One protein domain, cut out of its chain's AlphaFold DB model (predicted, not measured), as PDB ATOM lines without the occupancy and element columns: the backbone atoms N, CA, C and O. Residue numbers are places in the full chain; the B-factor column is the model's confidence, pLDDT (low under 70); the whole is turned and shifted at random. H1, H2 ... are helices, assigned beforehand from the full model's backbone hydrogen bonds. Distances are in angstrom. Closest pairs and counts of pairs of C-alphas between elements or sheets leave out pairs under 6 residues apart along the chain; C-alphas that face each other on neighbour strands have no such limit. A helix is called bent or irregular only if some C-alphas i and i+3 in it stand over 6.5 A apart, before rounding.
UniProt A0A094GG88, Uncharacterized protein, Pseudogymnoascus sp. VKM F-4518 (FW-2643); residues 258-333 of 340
ATOM      1  N   SER A 258     646.174 631.964 754.519       91.31
ATOM      2  CA  SER A 258     646.014 630.876 753.538       91.31
ATOM      3  C   SER A 258     644.718 630.081 753.750       91.31
ATOM      4  O   SER A 258     644.076 629.633 752.796       91.31
ATOM      5  N   CYS A 259     644.316 629.894 755.007       93.06
ATOM      6  CA  CYS A 259     643.064 629.238 755.366       93.06
ATOM      7  C   CYS A 259     641.862 630.161 755.191       93.06
ATOM      8  O   CYS A 259     640.851 629.713 754.658       93.06
ATOM      9  N   ALA A 260     641.987 631.435 755.559       93.44
ATOM     10  CA  ALA A 260     640.928 632.421 755.379       93.44
ATOM     11  C   ALA A 260     640.528 632.550 753.902       93.44
ATOM     12  O   ALA A 260     639.353 632.467 753.566       93.44
ATOM     13  N   LYS A 261     641.504 632.622 752.991       93.00
ATOM     14  CA  LYS A 261     641.234 632.644 751.543       93.00
ATOM     15  C   LYS A 261     640.598 631.366 751.015       93.00
ATOM     16  O   LYS A 261     639.836 631.402 750.058       93.00
ATOM     17  N   TYR A 262     640.883 630.225 751.633       93.88
ATOM     18  CA  TYR A 262     640.287 628.962 751.211       93.88
ATOM     19  C   TYR A 262     638.784 628.885 751.479       93.88
ATOM     20  O   TYR A 262     638.098 628.104 750.819       93.88
ATOM     21  N   LEU A 263     638.245 629.742 752.352       94.19
ATOM     22  CA  LEU A 263     636.799 629.891 752.512       94.19
ATOM     23  C   LEU A 263     636.101 630.310 751.209       94.19
ATOM     24  O   LEU A 263     634.942 629.957 751.008       94.19
ATOM     25  N   ALA A 264     636.811 630.960 750.279       94.50
ATOM     26  CA  ALA A 264     636.294 631.262 748.942       94.50
ATOM     27  C   ALA A 264     636.016 630.008 748.092       94.50
ATOM     28  O   ALA A 264     635.242 630.071 747.136       94.50
ATOM     29  N   ILE A 265     636.666 628.885 748.417       94.00
ATOM     30  CA  ILE A 265     636.490 627.585 747.757       94.00
ATOM     31  C   ILE A 265     635.527 626.722 748.575       94.00
ATOM     32  O   ILE A 265     634.592 626.137 748.029       94.00
ATOM     33  N   SER A 266     635.741 626.654 749.889       94.19
ATOM     34  CA  SER A 266     634.920 625.867 750.805       94.19
ATOM     35  C   SER A 266     634.595 626.658 752.066       94.19
ATOM     36  O   SER A 266     635.383 626.708 753.008       94.19
ATOM     37  N   ALA A 267     633.391 627.231 752.101       93.06
ATOM     38  CA  ALA A 267     632.889 628.017 753.228       93.06
ATOM     39  C   ALA A 267     632.654 627.204 754.516       93.06
ATOM     40  O   ALA A 267     632.401 627.791 755.553       93.06
ATOM     41  N   GLN A 268     632.705 625.869 754.456       91.81
ATOM     42  CA  GLN A 268     632.544 624.981 755.619       91.81
ATOM     43  C   GLN A 268     633.881 624.644 756.296       91.81
ATOM     44  O   GLN A 268     633.924 623.886 757.263       91.81
ATOM     45  N   PHE A 269     634.995 625.125 755.747       93.12
ATOM     46  CA  PHE A 269     636.319 624.795 756.247       93.12
ATOM     47  C   PHE A 269     636.599 625.458 757.605       93.12
ATOM     48  O   PHE A 269     636.247 626.609 757.824       93.12
ATOM     49  N   ILE A 270     637.314 624.758 758.492       92.88
ATOM     50  CA  ILE A 270     637.747 625.286 759.792       92.88
ATOM     51  C   ILE A 270     639.271 625.219 759.884       92.88
ATOM     52  O   ILE A 270     639.884 624.178 759.636       92.88
ATOM     53  N   CYS A 271     639.892 626.337 760.255       92.62
ATOM     54  CA  CYS A 271     641.318 626.395 760.536       92.62
ATOM     55  C   CYS A 271     641.585 625.953 761.981       92.62
ATOM     56  O   CYS A 271     641.147 626.607 762.916       92.62
ATOM     57  N   VAL A 272     642.322 624.854 762.160       93.94
ATOM     58  CA  VAL A 272     642.685 624.335 763.488       93.94
ATOM     59  C   VAL A 272     644.193 624.420 763.672       93.94
ATOM     60  O   VAL A 272     644.955 623.955 762.820       93.94
ATOM     61  N   PHE A 273     644.631 625.018 764.780       92.38
ATOM     62  CA  PHE A 273     646.035 625.079 765.176       92.38
ATOM     63  C   PHE A 273     646.315 624.078 766.302       92.38
ATOM     64  O   PHE A 273     645.779 624.235 767.399       92.38
ATOM     65  N   PRO A 274     647.173 623.067 766.068       89.25
ATOM     66  CA  PRO A 274     647.614 622.170 767.127       89.25
ATOM     67  C   PRO A 274     648.353 622.931 768.240       89.25
ATOM     68  O   PRO A 274     649.057 623.909 767.951       89.25
ATOM     69  N   PRO A 275     648.274 622.465 769.499       86.38
ATOM     70  CA  PRO A 275     649.033 623.065 770.589       86.38
ATOM     71  C   PRO A 275     650.532 623.013 770.268       86.38
ATOM     72  O   PRO A 275     651.049 621.992 769.820       86.38
ATOM     73  N   ASN A 276     651.232 624.126 770.494       83.56
ATOM     74  CA  ASN A 276     652.667 624.302 770.219       83.56
ATOM     75  C   ASN A 276     653.085 624.264 768.735       83.56
ATOM     76  O   ASN A 276     654.283 624.307 768.449       83.56
ATOM     77  N   SER A 277     652.145 624.227 767.786       87.50
ATOM     78  CA  SER A 277     652.465 624.322 766.358       87.50
ATOM     79  C   SER A 277     652.403 625.765 765.861       87.50
ATOM     80  O   SER A 277     651.473 626.508 766.164       87.50
ATOM     81  N   ALA A 278     653.370 626.149 765.025       86.00
ATOM     82  CA  ALA A 278     653.328 627.403 764.265       86.00
ATOM     83  C   ALA A 278     652.474 627.299 762.983       86.00
ATOM     84  O   ALA A 278     652.234 628.303 762.314       86.00
ATOM     85  N   LYS A 279     652.038 626.088 762.613       91.44
ATOM     86  CA  LYS A 279     651.224 625.818 761.422       91.44
ATOM     87  C   LYS A 279     649.883 625.203 761.805       91.44
ATOM     88  O   LYS A 279     649.826 624.335 762.675       91.44
ATOM     89  N   CYS A 280     648.827 625.583 761.092       93.62
ATOM     90  CA  CYS A 280     647.541 624.905 761.200       93.62
ATOM     91  C   CYS A 280     647.598 623.491 760.592       93.62
ATOM     92  O   CYS A 280     648.498 623.172 759.804       93.62
ATOM     93  N   GLU A 281     646.635 622.636 760.924       93.25
ATOM     94  CA  GLU A 281     646.579 621.248 760.447       93.25
ATOM     95  C   GLU A 281     646.559 621.148 758.918       93.25
ATOM     96  O   GLU A 281     647.241 620.302 758.334       93.25
ATOM     97  N   ARG A 282     645.831 622.053 758.250       93.56
ATOM     98  CA  ARG A 282     645.759 622.088 756.787       93.56
ATOM     99  C   ARG A 282     647.101 622.466 756.169       93.56
ATOM    100  O   ARG A 282     647.625 621.694 755.375       93.56
ATOM    101  N   CYS A 283     647.696 623.591 756.560       92.56
ATOM    102  CA  CYS A 283     649.009 623.985 756.040       92.56
ATOM    103  C   CYS A 283     650.094 622.951 756.384       92.56
ATOM    104  O   CYS A 283     651.015 622.739 755.602       92.56
ATOM    105  N   THR A 284     649.972 622.255 757.518       92.19
ATOM    106  CA  THR A 284     650.876 621.151 757.876       92.19
ATOM    107  C   THR A 284     650.727 619.976 756.913       92.19
ATOM    108  O   THR A 284     651.723 619.499 756.370       92.19
ATOM    109  N   ARG A 285     649.490 619.538 756.649       92.38
ATOM    110  CA  ARG A 285     649.195 618.413 755.750       92.38
ATOM    111  C   ARG A 285     649.606 618.696 754.303       92.38
ATOM    112  O   ARG A 285     650.110 617.801 753.636       92.38
ATOM    113  N   TRP A 286     649.416 619.929 753.840       89.75
ATOM    114  CA  TRP A 286     649.681 620.333 752.455       89.75
ATOM    115  C   TRP A 286     651.107 620.862 752.250       89.75
ATOM    116  O   TRP A 286     651.497 621.156 751.129       89.75
ATOM    117  N   LYS A 287     651.907 620.948 753.324       91.25
ATOM    118  CA  LYS A 287     653.252 621.553 753.349       91.25
ATOM    119  C   LYS A 287     653.294 623.027 752.921       91.25
ATOM    120  O   LYS A 287     654.383 623.575 752.762       91.25
ATOM    121  N   ASP A 288     652.142 623.685 752.849       88.00
ATOM    122  CA  ASP A 288     652.028 625.099 752.521       88.00
ATOM    123  C   ASP A 288     652.623 626.001 753.620       88.00
ATOM    124  O   ASP A 288     652.696 625.623 754.808       88.00
ATOM    125  N   PRO A 289     653.042 627.228 753.261       87.31
ATOM    126  CA  PRO A 289     653.348 628.252 754.243       87.31
ATOM    127  C   PRO A 289     652.069 628.647 754.996       87.31
ATOM    128  O   PRO A 289     651.052 629.032 754.416       87.31
ATOM    129  N   CYS A 290     652.131 628.553 756.324       90.81
ATOM    130  CA  CYS A 290     651.091 629.075 757.200       90.81
ATOM    131  C   CYS A 290     651.373 630.560 757.414       90.81
ATOM    132  O   CYS A 290     652.275 630.921 758.170       90.81
ATOM    133  N   VAL A 291     650.651 631.408 756.687       89.25
ATOM    134  CA  VAL A 291     650.895 632.849 756.669       89.25
ATOM    135  C   VAL A 291     650.164 633.516 757.840       89.25
ATOM    136  O   VAL A 291     648.933 633.411 757.904       89.25
ATOM    137  N   PRO A 292     650.877 634.198 758.756       88.62
ATOM    138  CA  PRO A 292     650.235 634.983 759.802       88.62
ATOM    139  C   PRO A 292     649.476 636.161 759.188       88.62
ATOM    140  O   PRO A 292     649.868 636.710 758.159       88.62
ATOM    141  N   VAL A 293     648.376 636.540 759.825       89.00
ATOM    142  CA  VAL A 293     647.514 637.626 759.360       89.00
ATOM    143  C   VAL A 293     648.211 638.953 759.671       89.00
ATOM    144  O   VAL A 293     648.544 639.182 760.838       89.00
ATOM    145  N   PRO A 294     648.485 639.812 758.676       86.81
ATOM    146  CA  PRO A 294     649.079 641.109 758.949       86.81
ATOM    147  C   PRO A 294     648.054 642.031 759.624       86.81
ATOM    148  O   PRO A 294     646.843 641.845 759.519       86.81
ATOM    149  N   ALA A 295     648.542 643.027 760.367       86.25
ATOM    150  CA  ALA A 295     647.678 643.892 761.174       86.25
ATOM    151  C   ALA A 295     646.695 644.726 760.330       86.25
ATOM    152  O   ALA A 295     645.626 645.079 760.821       86.25
ATOM    153  N   ALA A 296     647.037 645.024 759.073       87.56
ATOM    154  CA  ALA A 296     646.182 645.785 758.166       87.56
ATOM    155  C   ALA A 296     644.908 645.011 757.778       87.56
ATOM    156  O   ALA A 296     643.853 645.609 757.586       87.56
ATOM    157  N   GLU A 297     644.988 643.684 757.709       88.88
ATOM    158  CA  GLU A 297     643.897 642.792 757.320       88.88
ATOM    159  C   GLU A 297     643.143 642.207 758.521       88.88
ATOM    160  O   GLU A 297     642.171 641.478 758.326       88.88
ATOM    161  N   ALA A 298     643.564 642.515 759.752       88.88
ATOM    162  CA  ALA A 298     642.958 641.969 760.966       88.88
ATOM    163  C   ALA A 298     641.447 642.248 761.026       88.88
ATOM    164  O   ALA A 298     640.669 641.322 761.213       88.88
ATOM    165  N   LEU A 299     641.029 643.488 760.746       90.12
ATOM    166  CA  LEU A 299     639.611 643.875 760.733       90.12
ATOM    167  C   LEU A 299     638.814 643.158 759.634       90.12
ATOM    168  O   LEU A 299     637.695 642.701 759.858       90.12
ATOM    169  N   SER A 300     639.386 643.031 758.433       92.19
ATOM    170  CA  SER A 300     638.745 642.301 757.332       92.19
ATOM    171  C   SER A 300     638.559 640.827 757.683       92.19
ATOM    172  O   SER A 300     637.527 640.237 757.357       92.19
ATOM    173  N   LEU A 301     639.539 640.238 758.369       92.19
ATOM    174  CA  LEU A 301     639.454 638.864 758.828       92.19
ATOM    175  C   LEU A 301     638.440 638.702 759.963       92.19
ATOM    176  O   LEU A 301     637.650 637.769 759.900       92.19
ATOM    177  N   GLU A 302     638.411 639.592 760.956       92.50
ATOM    178  CA  GLU A 302     637.403 639.573 762.029       92.50
ATOM    179  C   GLU A 302     635.984 639.570 761.452       92.50
ATOM    180  O   GLU A 302     635.165 638.722 761.813       92.50
ATOM    181  N   ASN A 303     635.723 640.441 760.474       94.69
ATOM    182  CA  ASN A 303     634.440 640.485 759.775       94.69
ATOM    183  C   ASN A 303     634.131 639.168 759.046       94.69
ATOM    184  O   ASN A 303     633.020 638.644 759.150       94.69
ATOM    185  N   LEU A 304     635.113 638.600 758.334       95.25
ATOM    186  CA  LEU A 304     634.961 637.310 757.656       95.25
ATOM    187  C   LEU A 304     634.663 636.174 758.645       95.25
ATOM    188  O   LEU A 304     633.803 635.334 758.374       95.25
ATOM    189  N   LEU A 305     635.347 636.141 759.789       93.88
ATOM    190  CA  LEU A 305     635.139 635.125 760.820       93.88
ATOM    191  C   LEU A 305     633.774 635.271 761.493       93.88
ATOM    192  O   LEU A 305     633.120 634.258 761.740       93.88
ATOM    193  N   GLY A 306     633.301 636.501 761.700       95.31
ATOM    194  CA  GLY A 306     631.934 636.763 762.151       95.31
ATOM    195  C   GLY A 306     630.888 636.207 761.180       95.31
ATOM    196  O   GLY A 306     629.977 635.489 761.594       95.31
ATOM    197  N   LEU A 307     631.058 636.456 759.875       96.69
ATOM    198  CA  LEU A 307     630.191 635.889 758.832       96.69
ATOM    199  C   LEU A 307     630.255 634.358 758.793       96.69
ATOM    200  O   LEU A 307     629.232 633.698 758.624       96.69
ATOM    201  N   HIS A 308     631.446 633.787 758.961       96.31
ATOM    202  CA  HIS A 308     631.646 632.342 758.969       96.31
ATOM    203  C   HIS A 308     630.995 631.679 760.191       96.31
ATOM    204  O   HIS A 308     630.350 630.643 760.053       96.31
ATOM    205  N   HIS A 309     631.086 632.291 761.370       95.38
ATOM    206  CA  HIS A 309     630.382 631.810 762.556       95.38
ATOM    207  C   HIS A 309     628.859 631.897 762.377       95.38
ATOM    208  O   HIS A 309     628.148 630.937 762.669       95.38
ATOM    209  N   ALA A 310     628.354 633.006 761.821       96.56
ATOM    210  CA  ALA A 310     626.936 633.145 761.487       96.56
ATOM    211  C   ALA A 310     626.474 632.073 760.483       96.56
ATOM    212  O   ALA A 310     625.403 631.494 760.647       96.56
ATOM    213  N   PHE A 311     627.307 631.750 759.490       96.62
ATOM    214  CA  PHE A 311     627.062 630.652 758.556       96.62
ATOM    215  C   PHE A 311     626.958 629.290 759.260       96.62
ATOM    216  O   PHE A 311     626.058 628.520 758.938       96.62
ATOM    217  N   GLN A 312     627.835 628.994 760.225       95.56
ATOM    218  CA  GLN A 312     627.842 627.704 760.931       95.56
ATOM    219  C   GLN A 312     626.577 627.444 761.755       95.56
ATOM    220  O   GLN A 312     626.196 626.287 761.929       95.56
ATOM    221  N   VAL A 313     625.939 628.498 762.268       96.88
ATOM    222  CA  VAL A 313     624.714 628.384 763.079       96.88
ATOM    223  C   VAL A 313     623.432 628.575 762.265       96.88
ATOM    224  O   VAL A 313     622.355 628.183 762.712       96.88
ATOM    225  N   ALA A 314     623.522 629.189 761.084       96.25
ATOM    226  CA  ALA A 314     622.375 629.428 760.221       96.25
ATOM    227  C   ALA A 314     621.856 628.131 759.582       96.25
ATOM    228  O   ALA A 314     622.593 627.179 759.336       96.25
ATOM    229  N   THR A 315     620.564 628.115 759.254       96.25
ATOM    230  CA  THR A 315     619.909 626.989 758.574       96.25
ATOM    231  C   THR A 315     619.061 627.478 757.398       96.25
ATOM    232  O   THR A 315     618.693 628.652 757.316       96.25
ATOM    233  N   GLY A 316     618.776 626.581 756.450       96.19
ATOM    234  CA  GLY A 316     617.938 626.876 755.283       96.19
ATOM    235  C   GLY A 316     618.509 627.965 754.367       96.19
ATOM    236  O   GLY A 316     619.720 628.074 754.186       96.19
ATOM    237  N   SER A 317     617.629 628.793 753.798       95.56
ATOM    238  CA  SER A 317     617.991 629.851 752.839       95.56
ATOM    239  C   SER A 317     618.920 630.923 753.418       95.56
ATOM    240  O   SER A 317     619.715 631.514 752.688       95.56
ATOM    241  N   VAL A 318     618.861 631.150 754.733       96.56
ATOM    242  CA  VAL A 318     619.736 632.096 755.439       96.56
ATOM    243  C   VAL A 318     621.183 631.592 755.450       96.56
ATOM    244  O   VAL A 318     622.115 632.378 755.281       96.56
ATOM    245  N   ALA A 319     621.392 630.275 755.574       96.00
ATOM    246  CA  ALA A 319     622.725 629.684 755.482       96.00
ATOM    247  C   ALA A 319     623.340 629.890 754.088       96.00
ATOM    248  O   ALA A 319     624.523 630.211 753.981       96.00
ATOM    249  N   ASP A 320     622.542 629.788 753.020       96.19
ATOM    250  CA  ASP A 320     623.008 630.032 751.649       96.19
ATOM    251  C   ASP A 320     623.385 631.500 751.401       96.19
ATOM    252  O   ASP A 320     624.292 631.796 750.614       96.19
ATOM    253  N   GLU A 321     622.712 632.441 752.062       97.38
ATOM    254  CA  GLU A 321     623.088 633.854 752.023       97.38
ATOM    255  C   GLU A 321     624.410 634.108 752.754       97.38
ATOM    256  O   GLU A 321     625.329 634.685 752.167       97.38
ATOM    257  N   TYR A 322     624.556 633.622 753.991       97.81
ATOM    258  CA  TYR A 322     625.819 633.756 754.719       97.81
ATOM    259  C   TYR A 322     626.970 633.068 753.991       97.81
ATOM    260  O   TYR A 322     628.053 633.642 753.892       97.81
ATOM    261  N   ARG A 323     626.736 631.893 753.397       97.25
ATOM    262  CA  ARG A 323     627.725 631.203 752.564       97.25
ATOM    263  C   ARG A 323     628.223 632.092 751.427       97.25
ATOM    264  O   ARG A 323     629.432 632.166 751.207       97.25
ATOM    265  N   ARG A 324     627.317 632.765 750.708       97.31
ATOM    266  CA  ARG A 324     627.681 633.692 749.623       97.31
ATOM    267  C   ARG A 324     628.528 634.850 750.145       97.31
ATOM    268  O   ARG A 324     629.600 635.092 749.596       97.31
ATOM    269  N   ARG A 325     628.110 635.477 751.248       97.81
ATOM    270  CA  ARG A 325     628.850 636.580 751.887       97.81
ATOM    271  C   ARG A 325     630.240 636.154 752.370       97.81
ATOM    272  O   ARG A 325     631.198 636.892 752.177       97.81
ATOM    273  N   VAL A 326     630.374 634.957 752.951       97.50
ATOM    274  CA  VAL A 326     631.670 634.384 753.363       97.50
ATOM    275  C   VAL A 326     632.589 634.208 752.159       97.50
ATOM    276  O   VAL A 326     633.746 634.620 752.205       97.50
ATOM    277  N   VAL A 327     632.086 633.615 751.072       96.81
ATOM    278  CA  VAL A 327     632.877 633.394 749.853       96.81
ATOM    279  C   VAL A 327     633.332 634.720 749.245       96.81
ATOM    280  O   VAL A 327     634.493 634.848 748.863       96.81
ATOM    281  N   GLU A 328     632.442 635.706 749.174       96.88
ATOM    282  CA  GLU A 328     632.742 637.037 748.645       96.88
ATOM    283  C   GLU A 328     633.782 637.773 749.500       96.88
ATOM    284  O   GLU A 328     634.818 638.198 748.985       96.88
ATOM    285  N   ALA A 329     633.577 637.829 750.818       96.12
ATOM    286  CA  ALA A 329     634.520 638.447 751.745       96.12
ATOM    287  C   ALA A 329     635.894 637.748 751.725       96.12
ATOM    288  O   ALA A 329     636.929 638.413 751.760       96.12
ATOM    289  N   ALA A 330     635.933 636.418 751.593       95.38
ATOM    290  CA  ALA A 330     637.182 635.669 751.472       95.38
ATOM    291  C   ALA A 330     637.935 635.970 750.163       95.38
ATOM    292  O   ALA A 330     639.169 635.980 750.164       95.38
ATOM    293  N   ARG A 331     637.223 636.237 749.056       94.00
ATOM    294  CA  ARG A 331     637.824 636.665 747.776       94.00
ATOM    295  C   ARG A 331     638.365 638.090 747.831       94.00
ATOM    296  O   ARG A 331     639.356 638.373 747.166       94.00
ATOM    297  N   ALA A 332     637.743 638.959 748.625       93.94
ATOM    298  CA  ALA A 332     638.179 640.340 748.808       93.94
ATOM    299  C   ALA A 332     639.478 640.470 749.629       93.94
ATOM    300  O   ALA A 332     640.104 641.531 749.623       93.94
ATOM    301  N   LEU A 333     639.918 639.408 750.320       91.00
ATOM    302  CA  LEU A 333     641.194 639.421 751.037       91.00
ATOM    303  C   LEU A 333     642.372 639.592 750.058       91.00
ATOM    304  O   LEU A 333     642.466 638.859 749.068       91.00
TER     305      LEU A 333
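What this domain is: This is residues 258 to 333 of the 340 residues of an uncharacterized protein of Pseudogymnoascus sp. VKM F-4518 (FW-2643) (UniProt A0A094GG88). A long helical hairpin, H3 and H4 side by side, makes one end; short H1 packs on the last turn of H4, and a loop-rich part with short H2 makes the other end. The 76 printed residues hold helices H1, H2, H3 and H4 in chain order and no named strand: all helix, compact, radius of gyration of the C-alphas 12.9 A, spans 38 by 25 by 19 A.

How they stand to each other: H3, residues 295 to 313, and H4, residues 316 to 332, form a hairpin and touch, closest C-alphas Phe 311 and Tyr 322, 5.1 A, at a shallow tilt of 16 degrees, opposite ways. H4 touches H1, residues 258 to 262, with residues 330 to 331 alone; the closest C-alphas, Lys 261 and Ala 330, are 5.1 A apart. H1 only just touches H2, residues 281 to 286, with 3 pairs of C-alphas within 8 A, the closest Cys 259 and Arg 282, 7.8 A. H2 and H4 are apart. Every O i to N i+4 pair is within hydrogen-bond range in H1 and H2, 13 of 15 in H3, 12 of 13 in H4.

Where its parts are: H3 measures 27.8 A from C-alpha 295 (647.678, 643.892, 761.174), and is irregular: C-alphas 296 and 299 are 7.3 A apart. H4 measures 25.2 A, ending at C-alpha 332 (638.179, 640.340, 748.808).

The domain as a whole: The link H1 to H2 is long, 18 residues. The printed part has no cut, and no printed residue is under 70 in pLDDT.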